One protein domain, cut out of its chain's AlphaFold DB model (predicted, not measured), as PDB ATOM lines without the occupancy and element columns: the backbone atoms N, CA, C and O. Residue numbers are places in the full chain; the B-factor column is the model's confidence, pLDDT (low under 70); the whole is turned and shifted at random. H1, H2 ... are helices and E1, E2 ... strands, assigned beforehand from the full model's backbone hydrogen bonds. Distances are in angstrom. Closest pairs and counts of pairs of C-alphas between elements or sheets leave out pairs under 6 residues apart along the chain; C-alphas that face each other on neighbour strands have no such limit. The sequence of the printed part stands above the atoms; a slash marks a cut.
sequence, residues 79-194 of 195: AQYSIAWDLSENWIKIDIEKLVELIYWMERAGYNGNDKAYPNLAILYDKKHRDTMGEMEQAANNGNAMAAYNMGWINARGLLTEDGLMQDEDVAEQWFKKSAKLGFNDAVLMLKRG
ATOM      1  N   ALA A  79      -3.117   1.467 -52.687       98.69
ATOM      2  CA  ALA A  79      -2.726   2.749 -52.114       98.69
ATOM      3  C   ALA A  79      -2.614   2.682 -50.583       98.69
ATOM      4  O   ALA A  79      -1.668   3.218 -50.010       98.69
ATOM      5  N   GLN A  80      -3.551   1.994 -49.918       98.81
ATOM      6  CA  GLN A  80      -3.487   1.742 -48.473       98.81
ATOM      7  C   GLN A  80      -2.226   0.948 -48.115       98.81
ATOM      8  O   GLN A  80      -1.488   1.341 -47.213       98.81
ATOM      9  N   TYR A  81      -1.931  -0.114 -48.873       98.75
ATOM     10  CA  TYR A  81      -0.708  -0.894 -48.700       98.75
ATOM     11  C   TYR A  81       0.546  -0.045 -48.935       98.75
ATOM     12  O   TYR A  81       1.489  -0.137 -48.159       98.75
ATOM     13  N   SER A  82       0.578   0.802 -49.967       98.44
ATOM     14  CA  SER A  82       1.721   1.675 -50.252       98.44
ATOM     15  C   SER A  82       1.995   2.670 -49.125       98.44
ATOM     16  O   SER A  82       3.157   2.870 -48.777       98.44
ATOM     17  N   ILE A  83       0.953   3.255 -48.524       98.56
ATOM     18  CA  ILE A  83       1.104   4.135 -47.353       98.56
ATOM     19  C   ILE A  83       1.639   3.338 -46.159       98.56
ATOM     20  O   ILE A  83       2.604   3.757 -45.524       98.56
ATOM     21  N   ALA A  84       1.058   2.168 -45.881       98.50
ATOM     22  CA  ALA A  84       1.529   1.294 -44.811       98.50
ATOM     23  C   ALA A  84       2.993   0.872 -45.032       98.50
ATOM     24  O   ALA A  84       3.801   0.883 -44.111       98.50
ATOM     25  N   TRP A  85       3.372   0.551 -46.265       98.00
ATOM     26  CA  TRP A  85       4.734   0.163 -46.602       98.00
ATOM     27  C   TRP A  85       5.740   1.293 -46.347       98.00
ATOM     28  O   TRP A  85       6.774   1.035 -45.734       98.00
ATOM     29  N   ASP A  86       5.418   2.536 -46.725       96.44
ATOM     30  CA  ASP A  86       6.242   3.723 -46.426       96.44
ATOM     31  C   ASP A  86       6.415   3.914 -44.906       96.44
ATOM     32  O   ASP A  86       7.522   4.126 -44.416       96.44
ATOM     33  N   LEU A  87       5.338   3.734 -44.131       97.62
ATOM     34  CA  LEU A  87       5.367   3.814 -42.663       97.62
ATOM     35  C   LEU A  87       6.138   2.664 -41.995       97.62
ATOM     36  O   LEU A  87       6.603   2.810 -40.866       97.62
ATOM     37  N   SER A  88       6.265   1.518 -42.668       96.31
ATOM     38  CA  SER A  88       6.905   0.316 -42.118       96.31
ATOM     39  C   SER A  88       8.436   0.386 -42.090       96.31
ATOM     40  O   SER A  88       9.090  -0.505 -41.530       96.31
ATOM     41  N   GLU A  89       9.027   1.439 -42.663       94.44
ATOM     42  CA  GLU A  89      10.470   1.634 -42.640       94.44
ATOM     43  C   GLU A  89      10.984   1.662 -41.191       94.44
ATOM     44  O   GLU A  89      10.637   2.525 -40.387       94.44
ATOM     45  N   ASN A  90      11.839   0.691 -40.850       93.44
ATOM     46  CA  ASN A  90      12.358   0.505 -39.494       93.44
ATOM     47  C   ASN A  90      11.258   0.406 -38.414       93.44
ATOM     48  O   ASN A  90      11.461   0.886 -37.297       93.44
ATOM     49  N   TRP A  91      10.129  -0.253 -38.715       95.75
ATOM     50  CA  TRP A  91       8.944  -0.348 -37.841       95.75
ATOM     51  C   TRP A  91       9.227  -0.758 -36.382       95.75
ATOM     52  O   TRP A  91       8.512  -0.361 -35.467       95.75
ATOM     53  N   ILE A  92      10.300  -1.510 -36.124       96.19
ATOM     54  CA  ILE A  92      10.708  -1.890 -34.760       96.19
ATOM     55  C   ILE A  92      10.987  -0.648 -33.890       96.19
ATOM     56  O   ILE A  92      10.813  -0.690 -32.676       96.19
ATOM     57  N   LYS A  93      11.416   0.465 -34.498       96.06
ATOM     58  CA  LYS A  93      11.861   1.689 -33.813       96.06
ATOM     59  C   LYS A  93      10.900   2.873 -33.949       96.06
ATOM     60  O   LYS A  93      11.217   3.941 -33.429       96.06
ATOM     61  N   ILE A  94       9.784   2.731 -34.664       97.12
ATOM     62  CA  ILE A  94       8.830   3.837 -34.828       97.12
ATOM     63  C   ILE A  94       8.044   4.065 -33.532       97.12
ATOM     64  O   ILE A  94       7.828   3.133 -32.753       97.12
ATOM     65  N   ASP A  95       7.616   5.305 -33.309       97.12
ATOM     66  CA  ASP A  95       6.743   5.671 -32.192       97.12
ATOM     67  C   ASP A  95       5.365   4.981 -32.271       97.12
ATOM     68  O   ASP A  95       5.014   4.330 -33.260       97.12
ATOM     69  N   ILE A  96       4.605   5.052 -31.174       96.94
ATOM     70  CA  ILE A  96       3.318   4.357 -31.070       96.94
ATOM     71  C   ILE A  96       2.272   4.955 -32.014       96.94
ATOM     72  O   ILE A  96       1.460   4.219 -32.571       96.94
ATOM     73  N   GLU A  97       2.308   6.265 -32.262       96.81
ATOM     74  CA  GLU A  97       1.401   6.938 -33.188       96.81
ATOM     75  C   GLU A  97       1.564   6.407 -34.618       96.81
ATOM     76  O   GLU A  97       0.577   6.019 -35.245       96.81
ATOM     77  N   LYS A  98       2.807   6.300 -35.104       98.06
ATOM     78  CA  LYS A  98       3.102   5.724 -36.423       98.06
ATOM     79  C   LYS A  98       2.816   4.234 -36.489       98.06
ATOM     80  O   LYS A  98       2.366   3.768 -37.529       98.06
ATOM     81  N   LEU A  99       3.057   3.482 -35.412       98.19
ATOM     82  CA  LEU A  99       2.715   2.058 -35.376       98.19
ATOM     83  C   LEU A  99       1.200   1.846 -35.516       98.19
ATOM     84  O   LEU A  99       0.761   0.975 -36.268       98.19
ATOM     85  N   VAL A 100       0.401   2.657 -34.821       98.50
ATOM     86  CA  VAL A 100      -1.065   2.628 -34.920       98.50
ATOM     87  C   VAL A 100      -1.523   2.980 -36.338       98.50
ATOM     88  O   VAL A 100      -2.390   2.291 -36.877       98.50
ATOM     89  N   GLU A 101      -0.920   3.994 -36.964       98.50
ATOM     90  CA  GLU A 101      -1.234   4.385 -38.343       98.50
ATOM     91  C   GLU A 101      -0.823   3.315 -39.370       98.50
ATOM     92  O   GLU A 101      -1.603   2.974 -40.260       98.50
ATOM     93  N   LEU A 102       0.367   2.730 -39.214       98.56
ATOM     94  CA  LEU A 102       0.862   1.619 -40.027       98.56
ATOM     95  C   LEU A 102      -0.137   0.459 -40.030       98.56
ATOM     96  O   LEU A 102      -0.531  -0.024 -41.091       98.56
ATOM     97  N   ILE A 103      -0.560   0.031 -38.839       98.31
ATOM     98  CA  ILE A 103      -1.486  -1.093 -38.698       98.31
ATOM     99  C   ILE A 103      -2.865  -0.724 -39.239       98.31
ATOM    100  O   ILE A 103      -3.466  -1.534 -39.935       98.31
ATOM    101  N   TYR A 104      -3.335   0.505 -39.020       98.56
ATOM    102  CA  TYR A 104      -4.601   0.979 -39.581       98.56
ATOM    103  C   TYR A 104      -4.636   0.868 -41.113       98.56
ATOM    104  O   TYR A 104      -5.574   0.296 -41.676       98.56
ATOM    105  N   TRP A 105      -3.605   1.366 -41.800       98.75
ATOM    106  CA  TRP A 105      -3.549   1.292 -43.261       98.75
ATOM    107  C   TRP A 105      -3.371  -0.139 -43.764       98.75
ATOM    108  O   TRP A 105      -4.017  -0.519 -44.740       98.75
ATOM    109  N   MET A 106      -2.555  -0.949 -43.086       98.44
ATOM    110  CA  MET A 106      -2.330  -2.342 -43.475       98.44
ATOM    111  C   MET A 106      -3.594  -3.199 -43.279       98.44
ATOM    112  O   MET A 106      -3.950  -3.974 -44.162       98.44
ATOM    113  N   GLU A 107      -4.334  -3.016 -42.182       97.25
ATOM    114  CA  GLU A 107      -5.616  -3.698 -41.940       97.25
ATOM    115  C   GLU A 107      -6.654  -3.344 -43.004       97.25
ATOM    116  O   GLU A 107      -7.306  -4.223 -43.574       97.25
ATOM    117  N   ARG A 108      -6.770  -2.052 -43.338       97.19
ATOM    118  CA  ARG A 108      -7.653  -1.606 -44.422       97.19
ATOM    119  C   ARG A 108      -7.236  -2.193 -45.769       97.19
ATOM    120  O   ARG A 108      -8.115  -2.619 -46.517       97.19
ATOM    121  N   ALA A 109      -5.937  -2.243 -46.063       98.50
ATOM    122  CA  ALA A 109      -5.426  -2.809 -47.306       98.50
ATOM    123  C   ALA A 109      -5.809  -4.288 -47.446       98.50
ATOM    124  O   ALA A 109      -6.330  -4.684 -48.488       98.50
ATOM    125  N   GLY A 110      -5.622  -5.084 -46.387       96.75
ATOM    126  CA  GLY A 110      -6.013  -6.496 -46.367       96.75
ATOM    127  C   GLY A 110      -7.514  -6.680 -46.560       96.75
ATOM    128  O   GLY A 110      -7.935  -7.447 -47.425       96.75
ATOM    129  N   TYR A 111      -8.320  -5.897 -45.837       94.94
ATOM    130  CA  TYR A 111      -9.779  -5.941 -45.945       94.94
ATOM    131  C   TYR A 111     -10.277  -5.591 -47.357       94.94
ATOM    132  O   TYR A 111     -11.188  -6.228 -47.880       94.94
ATOM    133  N   ASN A 112      -9.652  -4.603 -48.008       95.75
ATOM    134  CA  ASN A 112     -10.006  -4.186 -49.367       95.75
ATOM    135  C   ASN A 112      -9.357  -5.049 -50.468       95.75
ATOM    136  O   ASN A 112      -9.568  -4.775 -51.651       95.75
ATOM    137  N   GLY A 113      -8.617  -6.103 -50.105       96.56
ATOM    138  CA  GLY A 113      -8.171  -7.142 -51.034       96.56
ATOM    139  C   GLY A 113      -6.706  -7.081 -51.468       96.56
ATOM    140  O   GLY A 113      -6.355  -7.740 -52.443       96.56
ATOM    141  N   ASN A 114      -5.840  -6.331 -50.778       98.38
ATOM    142  CA  ASN A 114      -4.398  -6.432 -50.999       98.38
ATOM    143  C   ASN A 114      -3.845  -7.673 -50.273       98.38
ATOM    144  O   ASN A 114      -3.816  -7.748 -49.045       98.38
ATOM    145  N   ASP A 115      -3.381  -8.648 -51.049       97.81
ATOM    146  CA  ASP A 115      -2.934  -9.966 -50.587       97.81
ATOM    147  C   ASP A 115      -1.619  -9.951 -49.788       97.81
ATOM    148  O   ASP A 115      -1.332 -10.889 -49.042       97.81
ATOM    149  N   LYS A 116      -0.833  -8.875 -49.889       98.00
ATOM    150  CA  LYS A 116       0.427  -8.698 -49.148       98.00
ATOM    151  C   LYS A 116       0.216  -8.146 -47.742       98.00
ATOM    152  O   LYS A 116       1.114  -8.248 -46.907       98.00
ATOM    153  N   ALA A 117      -0.948  -7.563 -47.466       98.00
ATOM    154  CA  ALA A 117      -1.201  -6.864 -46.216       98.00
ATOM    155  C   ALA A 117      -1.241  -7.798 -44.996       98.00
ATOM    156  O   ALA A 117      -0.501  -7.584 -44.038       98.00
ATOM    157  N   TYR A 118      -2.052  -8.861 -45.027       95.75
ATOM    158  CA  TYR A 118      -2.172  -9.781 -43.887       95.75
ATOM    159  C   TYR A 118      -0.884 -10.559 -43.562       95.75
ATOM    160  O   TYR A 118      -0.550 -10.651 -42.378       95.75
ATOM    161  N   PRO A 119      -0.106 -11.057 -44.546       95.56
ATOM    162  CA  PRO A 119       1.215 -11.618 -44.267       95.56
ATOM    163  C   PRO A 119       2.152 -10.635 -43.551       95.56
ATOM    164  O   PRO A 119       2.859 -11.027 -42.626       95.56
ATOM    165  N   ASN A 120       2.128  -9.352 -43.921       96.69
ATOM    166  CA  ASN A 120       2.948  -8.335 -43.259       96.69
ATOM    167  C   ASN A 120       2.417  -7.964 -41.865       96.69
ATOM    168  O   ASN A 120       3.213  -7.739 -40.957       96.69
ATOM    169  N   LEU A 121       1.096  -7.954 -41.655       95.81
ATOM    170  CA  LEU A 121       0.502  -7.795 -40.321       95.81
ATOM    171  C   LEU A 121       0.922  -8.918 -39.374       95.81
ATOM    172  O   LEU A 121       1.225  -8.644 -38.217       95.81
ATOM    173  N   ALA A 122       1.006 -10.160 -39.855       94.00
ATOM    174  CA  ALA A 122       1.484 -11.276 -39.040       94.00
ATOM    175  C   ALA A 122       2.913 -11.044 -38.517       94.00
ATOM    176  O   ALA A 122       3.208 -11.400 -37.380       94.00
ATOM    177  N   ILE A 123       3.779 -10.387 -39.301       94.00
ATOM    178  CA  ILE A 123       5.128  -9.993 -38.859       94.00
ATOM    179  C   ILE A 123       5.057  -8.893 -37.792       94.00
ATOM    180  O   ILE A 123       5.830  -8.923 -36.840       94.00
ATOM    181  N   LEU A 124       4.143  -7.928 -37.933       95.06
ATOM    182  CA  LEU A 124       3.966  -6.869 -36.936       95.06
ATOM    183  C   LEU A 124       3.435  -7.421 -35.609       95.06
ATOM    184  O   LEU A 124       3.849  -6.942 -34.558       95.06
ATOM    185  N   TYR A 125       2.549  -8.416 -35.641       94.56
ATOM    186  CA  TYR A 125       1.992  -9.051 -34.441       94.56
ATOM    187  C   TYR A 125       2.877 -10.149 -33.842       94.56
ATOM    188  O   TYR A 125       2.598 -10.610 -32.734       94.56
ATOM    189  N   ASP A 126       3.949 -10.553 -34.529       91.00
ATOM    190  CA  ASP A 126       4.953 -11.450 -33.962       91.00
ATOM    191  C   ASP A 126       5.683 -10.754 -32.801       91.00
ATOM    192  O   ASP A 126       6.495  -9.837 -32.978       91.00
ATOM    193  N   LYS A 127       5.413 -11.231 -31.581       89.62
ATOM    194  CA  LYS A 127       5.963 -10.690 -30.330       89.62
ATOM    195  C   LYS A 127       7.483 -10.830 -30.221       89.62
ATOM    196  O   LYS A 127       8.080 -10.253 -29.313       89.62
ATOM    197  N   LYS A 128       8.142 -11.546 -31.140       91.88
ATOM    198  CA  LYS A 128       9.603 -11.711 -31.176       91.88
ATOM    199  C   LYS A 128      10.379 -10.391 -31.131       91.88
ATOM    200  O   LYS A 128      11.478 -10.353 -30.577       91.88
ATOM    201  N   HIS A 129       9.853  -9.333 -31.750       91.06
ATOM    202  CA  HIS A 129      10.555  -8.051 -31.868       91.06
ATOM    203  C   HIS A 129       9.941  -6.929 -31.029       91.06
ATOM    204  O   HIS A 129      10.682  -6.071 -30.549       91.06
ATOM    205  N   ARG A 130       8.613  -6.917 -30.878       94.62
ATOM    206  CA  ARG A 130       7.857  -5.866 -30.188       94.62
ATOM    207  C   ARG A 130       6.471  -6.397 -29.830       94.62
ATOM    208  O   ARG A 130       5.855  -7.064 -30.654       94.62
ATOM    209  N   ASP A 131       5.960  -6.078 -28.644       95.38
ATOM    210  CA  ASP A 131       4.579  -6.414 -28.269       95.38
ATOM    211  C   ASP A 131       3.605  -5.374 -28.840       95.38
ATOM    212  O   ASP A 131       3.038  -4.542 -28.131       95.38
ATOM    213  N   THR A 132       3.458  -5.381 -30.166       95.81
ATOM    214  CA  THR A 132       2.662  -4.378 -30.887       95.81
ATOM    215  C   THR A 132       1.193  -4.390 -30.479       95.81
ATOM    216  O   THR A 132       0.574  -3.329 -30.420       95.81
ATOM    217  N   MET A 133       0.643  -5.565 -30.159       94.31
ATOM    218  CA  MET A 133      -0.728  -5.697 -29.667       94.31
ATOM    219  C   MET A 133      -0.888  -5.069 -28.282       94.31
ATOM    220  O   MET A 133      -1.803  -4.268 -28.093       94.31
ATOM    221  N   GLY A 134       0.013  -5.371 -27.340       96.06
ATOM    222  CA  GLY A 134      -0.025  -4.782 -25.999       96.06
ATOM    223  C   GLY A 134       0.137  -3.259 -26.023       96.06
ATOM    224  O   GLY A 134      -0.607  -2.532 -25.361       96.06
ATOM    225  N   GLU A 135       1.054  -2.747 -26.848       97.88
ATOM    226  CA  GLU A 135       1.242  -1.303 -27.019       97.88
ATOM    227  C   GLU A 135       0.022  -0.623 -27.659       97.88
ATOM    228  O   GLU A 135      -0.372   0.472 -27.243       97.88
ATOM    229  N   MET A 136      -0.614  -1.270 -28.640       97.31
ATOM    230  CA  MET A 136      -1.839  -0.766 -29.264       97.31
ATOM    231  C   MET A 136      -3.002  -0.717 -28.278       97.31
ATOM    232  O   MET A 136      -3.717   0.286 -28.220       97.31
ATOM    233  N   GLU A 137      -3.181  -1.766 -27.478       97.38
ATOM    234  CA  GLU A 137      -4.201  -1.803 -26.436       97.38
ATOM    235  C   GLU A 137      -3.967  -0.692 -25.402       97.38
ATOM    236  O   GLU A 137      -4.898   0.035 -25.038       97.38
ATOM    237  N   GLN A 138      -2.716  -0.487 -24.978       98.44
ATOM    238  CA  GLN A 138      -2.359   0.607 -24.077       98.44
ATOM    239  C   GLN A 138      -2.667   1.978 -24.697       98.44
ATOM    240  O   GLN A 138      -3.274   2.826 -24.038       98.44
ATOM    241  N   ALA A 139      -2.314   2.199 -25.966       98.44
ATOM    242  CA  ALA A 139      -2.624   3.439 -26.676       98.44
ATOM    243  C   ALA A 139      -4.140   3.678 -26.761       98.44
ATOM    244  O   ALA A 139      -4.615   4.781 -26.479       98.44
ATOM    245  N   ALA A 140      -4.913   2.637 -27.076       98.38
ATOM    246  CA  ALA A 140      -6.370   2.689 -27.107       98.38
ATOM    247  C   ALA A 140      -6.958   3.021 -25.724       98.38
ATOM    248  O   ALA A 140      -7.910   3.799 -25.607       98.38
ATOM    249  N   ASN A 141      -6.381   2.469 -24.654       98.06
ATOM    250  CA  ASN A 141      -6.753   2.764 -23.269       98.06
ATOM    251  C   ASN A 141      -6.391   4.184 -22.829       98.06
ATOM    252  O   ASN A 141      -7.157   4.789 -22.080       98.06
ATOM    253  N   ASN A 142      -5.327   4.752 -23.388       97.88
ATOM    254  CA  ASN A 142      -4.910   6.136 -23.169       97.88
ATOM    255  C   ASN A 142      -5.638   7.156 -24.067       97.88
ATOM    256  O   ASN A 142      -5.299   8.336 -24.054       97.88
ATOM    257  N   GLY A 143      -6.654   6.730 -24.825       97.75
ATOM    258  CA  GLY A 143      -7.509   7.627 -25.607       97.75
ATOM    259  C   GLY A 143      -7.103   7.802 -27.071       97.75
ATOM    260  O   GLY A 143      -7.663   8.667 -27.744       97.75
ATOM    261  N   ASN A 144      -6.184   6.988 -27.602       98.56
ATOM    262  CA  ASN A 144      -5.931   6.960 -29.042       98.56
ATOM    263  C   ASN A 144      -7.113   6.292 -29.768       98.56
ATOM    264  O   ASN A 144      -7.342   5.083 -29.663       98.56
ATOM    265  N   ALA A 145      -7.872   7.095 -30.514       98.50
ATOM    266  CA  ALA A 145      -9.088   6.645 -31.181       98.50
ATOM    267  C   ALA A 145      -8.816   5.632 -32.309       98.50
ATOM    268  O   ALA A 145      -9.565   4.667 -32.453       98.50
ATOM    269  N   MET A 146      -7.734   5.809 -33.075       98.62
ATOM    270  CA  MET A 146      -7.353   4.899 -34.161       98.62
ATOM    271  C   MET A 146      -6.849   3.556 -33.616       98.62
ATOM    272  O   MET A 146      -7.183   2.510 -34.162       98.62
ATOM    273  N   ALA A 147      -6.135   3.559 -32.488       98.62
ATOM    274  CA  ALA A 147      -5.735   2.325 -31.814       98.62
ATOM    275  C   ALA A 147      -6.963   1.530 -31.344       98.62
ATOM    276  O   ALA A 147      -7.054   0.331 -31.588       98.62
ATOM    277  N   ALA A 148      -7.951   2.208 -30.745       98.69
ATOM    278  CA  ALA A 148      -9.215   1.572 -30.370       98.69
ATOM    279  C   ALA A 148      -9.959   1.011 -31.593       98.69
ATOM    280  O   ALA A 148     -10.523  -0.072 -31.515       98.69
ATOM    281  N   TYR A 149      -9.928   1.706 -32.732       98.44
ATOM    282  CA  TYR A 149     -10.498   1.191 -33.977       98.44
ATOM    283  C   TYR A 149      -9.788  -0.081 -34.452       98.44
ATOM    284  O   TYR A 149     -10.453  -1.072 -34.734       98.44
ATOM    285  N   ASN A 150      -8.452  -0.081 -34.485       98.19
ATOM    286  CA  ASN A 150      -7.668  -1.246 -34.895       98.19
ATOM    287  C   ASN A 150      -7.925  -2.451 -33.979       98.19
ATOM    288  O   ASN A 150      -8.100  -3.557 -34.479       98.19
ATOM    289  N   MET A 151      -8.029  -2.241 -32.661       98.00
ATOM    290  CA  MET A 151      -8.399  -3.303 -31.717       98.00
ATOM    291  C   MET A 151      -9.785  -3.874 -32.016       98.00
ATOM    292  O   MET A 151      -9.961  -5.093 -31.994       98.00
ATOM    293  N   GLY A 152     -10.758  -3.018 -32.338       96.94
ATOM    294  CA  GLY A 152     -12.072  -3.469 -32.796       96.94
ATOM    295  C   GLY A 152     -11.954  -4.323 -34.052       96.94
ATOM    296  O   GLY A 152     -12.546  -5.398 -34.134       96.94
ATOM    297  N   TRP A 153     -11.104  -3.896 -34.988       94.94
ATOM    298  CA  TRP A 153     -10.959  -4.587 -36.257       94.94
ATOM    299  C   TRP A 153     -10.342  -5.976 -36.116       94.94
ATOM    300  O   TRP A 153     -10.893  -6.942 -36.638       94.94
ATOM    301  N   ILE A 154      -9.265  -6.084 -35.333       95.12
ATOM    302  CA  ILE A 154      -8.588  -7.347 -35.012       95.12
ATOM    303  C   ILE A 154      -9.566  -8.347 -34.377       95.12
ATOM    304  O   ILE A 154      -9.604  -9.501 -34.801       95.12
ATOM    305  N   ASN A 155     -10.383  -7.907 -33.410       95.81
ATOM    306  CA  ASN A 155     -11.356  -8.775 -32.733       95.81
ATOM    307  C   ASN A 155     -12.508  -9.220 -33.646       95.81
ATOM    308  O   ASN A 155     -12.995 -10.334 -33.489       95.81
ATOM    309  N   ALA A 156     -12.939  -8.393 -34.601       94.56
ATOM    310  CA  ALA A 156     -13.991  -8.780 -35.540       94.56
ATOM    311  C   ALA A 156     -13.477  -9.779 -36.591       94.56
ATOM    312  O   ALA A 156     -14.062 -10.846 -36.785       94.56
ATOM    313  N   ARG A 157     -12.346  -9.470 -37.248       92.81
ATOM    314  CA  ARG A 157     -11.801 -10.335 -38.313       92.81
ATOM    315  C   ARG A 157     -11.195 -11.637 -37.785       92.81
ATOM    316  O   ARG A 157     -11.069 -12.599 -38.537       92.81
ATOM    317  N   GLY A 158     -10.784 -11.644 -36.521       94.00
ATOM    318  CA  GLY A 158     -10.050 -12.740 -35.913       94.00
ATOM    319  C   GLY A 158      -8.545 -12.675 -36.181       94.00
ATOM    320  O   GLY A 158      -8.100 -12.432 -37.304       94.00
ATOM    321  N   LEU A 159      -7.737 -12.943 -35.157       93.62
ATOM    322  CA  LEU A 159      -6.287 -13.117 -35.268       93.62
ATOM    323  C   LEU A 159      -5.859 -14.372 -34.506       93.62
ATOM    324  O   LEU A 159      -6.165 -14.513 -33.326       93.62
ATOM    325  N   LEU A 160      -5.138 -15.280 -35.164       92.19
ATOM    326  CA  LEU A 160      -4.549 -16.431 -34.484       92.19
ATOM    327  C   LEU A 160      -3.280 -15.995 -33.745       92.19
ATOM    328  O   LEU A 160      -2.334 -15.518 -34.372       92.19
ATOM    329  N   THR A 161      -3.263 -16.177 -32.428       87.44
ATOM    330  CA  THR A 161      -2.126 -15.897 -31.547       87.44
ATOM    331  C   THR A 161      -1.665 -17.180 -30.849       87.44
ATOM    332  O   THR A 161      -2.254 -18.250 -31.025       87.44
ATOM    333  N   GLU A 162      -0.612 -17.085 -30.036       86.12
ATOM    334  CA  GLU A 162      -0.161 -18.188 -29.172       86.12
ATOM    335  C   GLU A 162      -1.224 -18.604 -28.137       86.12
ATOM    336  O   GLU A 162      -1.280 -19.769 -27.748       86.12
ATOM    337  N   ASP A 163      -2.101 -17.673 -27.746       85.31
ATOM    338  CA  ASP A 163      -3.181 -17.886 -26.776       85.31
ATOM    339  C   ASP A 163      -4.473 -18.422 -27.431       85.31
ATOM    340  O   ASP A 163      -5.440 -18.749 -26.741       85.31
ATOM    341  N   GLY A 164      -4.494 -18.535 -28.765       90.88
ATOM    342  CA  GLY A 164      -5.622 -19.033 -29.549       90.88
ATOM    343  C   GLY A 164      -6.180 -18.009 -30.538       90.88
ATOM    344  O   GLY A 164      -5.532 -17.032 -30.903       90.88
ATOM    345  N   LEU A 165      -7.391 -18.265 -31.033       94.69
ATOM    346  CA  LEU A 165      -8.077 -17.353 -31.947       94.69
ATOM    347  C   LEU A 165      -8.673 -16.182 -31.158       94.69
ATOM    348  O   LEU A 165      -9.640 -16.352 -30.421       94.69
ATOM    349  N   MET A 166      -8.116 -14.989 -31.352       93.19
ATOM    350  CA  MET A 166      -8.665 -13.737 -30.841       93.19
ATOM    351  C   MET A 166      -9.763 -13.249 -31.783       93.19
ATOM    352  O   MET A 166      -9.485 -12.496 -32.714       93.19
ATOM    353  N   GLN A 167     -10.990 -13.718 -31.562       96.19
ATOM    354  CA  GLN A 167     -12.174 -13.288 -32.299       96.19
ATOM    355  C   GLN A 167     -13.382 -13.218 -31.362       96.19
ATOM    356  O   GLN A 167     -13.788 -14.237 -30.807       96.19
ATOM    357  N   ASP A 168     -13.939 -12.021 -31.193       96.56
ATOM    358  CA  ASP A 168     -15.103 -11.768 -30.343       96.56
ATOM    359  C   ASP A 168     -15.819 -10.493 -30.823       96.56
ATOM    360  O   ASP A 168     -15.273  -9.385 -30.764       96.56
ATOM    361  N   GLU A 169     -17.040 -10.655 -31.336       94.81
ATOM    362  CA  GLU A 169     -17.829  -9.554 -31.895       94.81
ATOM    363  C   GLU A 169     -18.280  -8.547 -30.831       94.81
ATOM    364  O   GLU A 169     -18.343  -7.353 -31.132       94.81
ATOM    365  N   ASP A 170     -18.547  -8.979 -29.594       96.12
ATOM    366  CA  ASP A 170     -18.955  -8.083 -28.508       96.12
ATOM    367  C   ASP A 170     -17.770  -7.214 -28.067       96.12
ATOM    368  O   ASP A 170     -17.910  -6.007 -27.833       96.12
ATOM    369  N   VAL A 171     -16.574  -7.805 -27.992       96.88
ATOM    370  CA  VAL A 171     -15.329  -7.071 -27.721       96.88
ATOM    371  C   VAL A 171     -15.011  -6.112 -28.869       96.88
ATOM    372  O   VAL A 171     -14.651  -4.956 -28.618       96.88
ATOM    373  N   ALA A 172     -15.192  -6.539 -30.122       97.38
ATOM    374  CA  ALA A 172     -15.033  -5.669 -31.284       97.38
ATOM    375  C   ALA A 172     -15.969  -4.451 -31.214       97.38
ATOM    376  O   ALA A 172     -15.515  -3.310 -31.361       97.38
ATOM    377  N   GLU A 173     -17.253  -4.666 -30.901       97.44
ATOM    378  CA  GLU A 173     -18.236  -3.588 -30.765       97.44
ATOM    379  C   GLU A 173     -17.824  -2.571 -29.696       97.44
ATOM    380  O   GLU A 173     -17.939  -1.359 -29.899       97.44
ATOM    381  N   GLN A 174     -17.338  -3.051 -28.546       98.00
ATOM    382  CA  GLN A 174     -16.898  -2.195 -27.444       98.00
ATOM    383  C   GLN A 174     -15.731  -1.297 -27.862       98.00
ATOM    384  O   GLN A 174     -15.742  -0.091 -27.584       98.00
ATOM    385  N   TRP A 175     -14.756  -1.856 -28.576       98.44
ATOM    386  CA  TRP A 175     -13.624  -1.106 -29.110       98.44
ATOM    387  C   TRP A 175     -14.048  -0.076 -30.158       98.44
ATOM    388  O   TRP A 175     -13.647   1.090 -30.070       98.44
ATOM    389  N   PHE A 176     -14.934  -0.444 -31.086       98.38
ATOM    390  CA  PHE A 176     -15.475   0.506 -32.057       98.38
ATOM    391  C   PHE A 176     -16.293   1.616 -31.391       98.38
ATOM    392  O   PHE A 176     -16.104   2.789 -31.715       98.38
ATOM    393  N   LYS A 177     -17.142   1.304 -30.403       98.38
ATOM    394  CA  LYS A 177     -17.893   2.310 -29.625       98.38
ATOM    395  C   LYS A 177     -16.954   3.274 -28.903       98.38
ATOM    396  O   LYS A 177     -17.192   4.485 -28.908       98.38
ATOM    397  N   LYS A 178     -15.869   2.764 -28.315       98.50
ATOM    398  CA  LYS A 178     -14.832   3.584 -27.674       98.50
ATOM    399  C   LYS A 178     -14.153   4.514 -28.678       98.50
ATOM    400  O   LYS A 178     -14.061   5.712 -28.422       98.50
ATOM    401  N   SER A 179     -13.737   3.983 -29.824       98.56
ATOM    402  CA  SER A 179     -13.119   4.750 -30.910       98.56
ATOM    403  C   SER A 179     -14.046   5.842 -31.465       98.56
ATOM    404  O   SER A 179     -13.657   7.006 -31.573       98.56
ATOM    405  N   ALA A 180     -15.314   5.502 -31.707       98.25
ATOM    406  CA  ALA A 180     -16.342   6.431 -32.165       98.25
ATOM    407  C   ALA A 180     -16.591   7.562 -31.154       98.25
ATOM    408  O   ALA A 180     -16.682   8.727 -31.539       98.25
ATOM    409  N   LYS A 181     -16.640   7.250 -29.850       98.38
ATOM    410  CA  LYS A 181     -16.779   8.252 -28.777       98.38
ATOM    411  C   LYS A 181     -15.601   9.234 -28.731       98.38
ATOM    412  O   LYS A 181     -15.787  10.379 -28.332       98.38
ATOM    413  N   LEU A 182     -14.413   8.793 -29.141       97.81
ATOM    414  CA  LEU A 182     -13.212   9.623 -29.264       97.81
ATOM    415  C   LEU A 182     -13.145  10.395 -30.600       97.81
ATOM    416  O   LEU A 182     -12.191  11.134 -30.824       97.81
ATOM    417  N   GLY A 183     -14.153  10.262 -31.470       96.62
ATOM    418  CA  GLY A 183     -14.290  11.042 -32.702       96.62
ATOM    419  C   GLY A 183     -13.708  10.393 -33.960       96.62
ATOM    420  O   GLY A 183     -13.573  11.071 -34.977       96.62
ATOM    421  N   PHE A 184     -13.366   9.100 -33.936       97.81
ATOM    422  CA  PHE A 184     -12.878   8.417 -35.135       97.81
ATOM    423  C   PHE A 184     -14.041   7.979 -36.033       97.81
ATOM    424  O   PHE A 184     -14.790   7.052 -35.714       97.81
ATOM    425  N   ASN A 185     -14.209   8.660 -37.167       96.38
ATOM    426  CA  ASN A 185     -15.363   8.465 -38.050       96.38
ATOM    427  C   ASN A 185     -15.443   7.061 -38.664       96.38
ATOM    428  O   ASN A 185     -16.549   6.554 -38.844       96.38
ATOM    429  N   ASP A 186     -14.315   6.403 -38.938       94.50
ATOM    430  CA  ASP A 186     -14.327   5.042 -39.488       94.50
ATOM    431  C   ASP A 186     -14.974   4.048 -38.520       94.50
ATOM    432  O   ASP A 186     -15.727   3.178 -38.948       94.50
ATOM    433  N   ALA A 187     -14.794   4.234 -37.208       96.94
ATOM    434  CA  ALA A 187     -15.479   3.420 -36.206       96.94
ATOM    435  C   ALA A 187     -17.001   3.632 -36.234       96.94
ATOM    436  O   ALA A 187     -17.769   2.679 -36.116       96.94
ATOM    437  N   VAL A 188     -17.453   4.875 -36.447       96.25
ATOM    438  CA  VAL A 188     -18.883   5.192 -36.618       96.25
ATOM    439  C   VAL A 188     -19.444   4.503 -37.863       96.25
ATOM    440  O   VAL A 188     -20.572   4.011 -37.836       96.25
ATOM    441  N   LEU A 189     -18.681   4.478 -38.957       92.38
ATOM    442  CA  LEU A 189     -19.085   3.809 -40.193       92.38
ATOM    443  C   LEU A 189     -19.133   2.287 -40.028       92.38
ATOM    444  O   LEU A 189     -20.097   1.684 -40.496       92.38
ATOM    445  N   MET A 190     -18.163   1.687 -39.331       91.12
ATOM    446  CA  MET A 190     -18.153   0.246 -39.059       91.12
ATOM    447  C   MET A 190     -19.350  -0.187 -38.211       91.12
ATOM    448  O   MET A 190     -20.093  -1.077 -38.615       91.12
ATOM    449  N   LEU A 191     -19.642   0.521 -37.115       94.00
ATOM    450  CA  LEU A 191     -20.821   0.235 -36.283       94.00
ATOM    451  C   LEU A 191     -22.142   0.327 -37.058       94.00
ATOM    452  O   LEU A 191     -23.072  -0.425 -36.788       94.00
ATOM    453  N   LYS A 192     -22.248   1.247 -38.024       93.44
ATOM    454  CA  LYS A 192     -23.459   1.398 -38.846       93.44
ATOM    455  C   LYS A 192     -23.649   0.275 -39.859       93.44
ATOM    456  O   LYS A 192     -24.784   0.027 -40.255       93.44
ATOM    457  N   ARG A 193     -22.560  -0.328 -40.338       85.88
ATOM    458  CA  ARG A 193     -22.596  -1.340 -41.401       85.88
ATOM    459  C   ARG A 193     -22.814  -2.754 -40.867       85.88
ATOM    460  O   ARG A 193     -23.292  -3.581 -41.633       85.88
ATOM    461  N   GLY A 194     -22.528  -2.994 -39.585       78.62
ATOM    462  CA  GLY A 194     -22.275  -4.350 -39.105       78.62
ATOM    463  C   GLY A 194     -20.921  -4.762 -39.668       78.62
ATOM    464  O   GLY A 194     -20.761  -4.875 -40.881       78.62
TER     465      GLY A 194
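What this domain is: This is residues 79 to 194 of the 195 residues of an uncharacterized protein of Candidatus Thioglobus autotrophicus (UniProt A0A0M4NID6). Two groups of three helices, H1, H2 and H3 in one and H5, H6 and H7 in the other, join where H2 meets H5, while H4 crosses beside the first residues of H2 and the first half of H5. Within each group, helices that follow each other run opposite ways, and a small hairpin of two strands, E1 and E2, lies far from the middle, between H5 and H6 along the chain. The printed part has 116 residues with seven named helices and two named strands in the order H1, H2, H3, H4, H5, E1, E2, H6, H7; the sheet is antiparallel, and the class is mostly helix. The whole is compact, with a radius of gyration of the C-alphas of 13.1 A, and rounded, spanning 34 by 32 by 27 A.

Where its parts are: E1 is residues 159 to 161 and E2 residues 164 to 166; C-alpha 159 is at (-6.287, -13.117, -35.268). Before them, H5 is residues 145 to 157, 18.6 A long, and after them H6 is residues 169 to 181, 18.1 A. H7, residues 185 to 193, ends with C-alpha 193 at (-22.596, -1.340, -41.401). H4 is residues 132 to 141, 14.1 A, and H3 residues 117 to 125. H2, the longest helix, is residues 96 to 111, 22.3 A. H1, residues 79 to 87, begins with C-alpha 79 at (-2.726, 2.749, -52.114).

How they stand to each other: E1 and E2 form an antiparallel hairpin, with N 159 and O 166 at 3.0 A and N 166 and O 159 at 2.8 A, both within hydrogen-bond range. The closest C-alphas of H5 and E2, Asn 155 and Met 166, are 6.0 A apart; H3 and E1 are near each other. H5 touches H6, closest at C-alphas 152 and 172, 4.0 A, at a shallow tilt of 18 degrees, opposite ways. H6 and H7, a helical hairpin, touch at C-alphas 176 and 187, 5.1 A. With residues 146 to 151 alone, H5 touches H4, closest at C-alphas 148 and 140, 4.5 A. H2 is the hub, touching H1, H3, H4 and H5. Its residues 100 to 107 alone touch H5, closest at C-alphas 100 and 147, 5.6 A. H1 and H2 are a helical hairpin, closest at C-alphas 84 and 102, 4.8 A; H2 and H3 are another, closest at C-alphas 110 and 117, 4.8 A. H1 and H7 are apart. Every O i to N i+4 pair is within hydrogen-bond range in H1, H2, H4, H5, H6 and H7, and 4 of 5 are in H3.

The domain as a whole: The two C-alphas farthest apart, those of Lys 128 and Lys 192, are 36.4 A apart. The printed part has no cut and no long link. The mean pLDDT of the printed part is 96.0, and no printed residue is under 70.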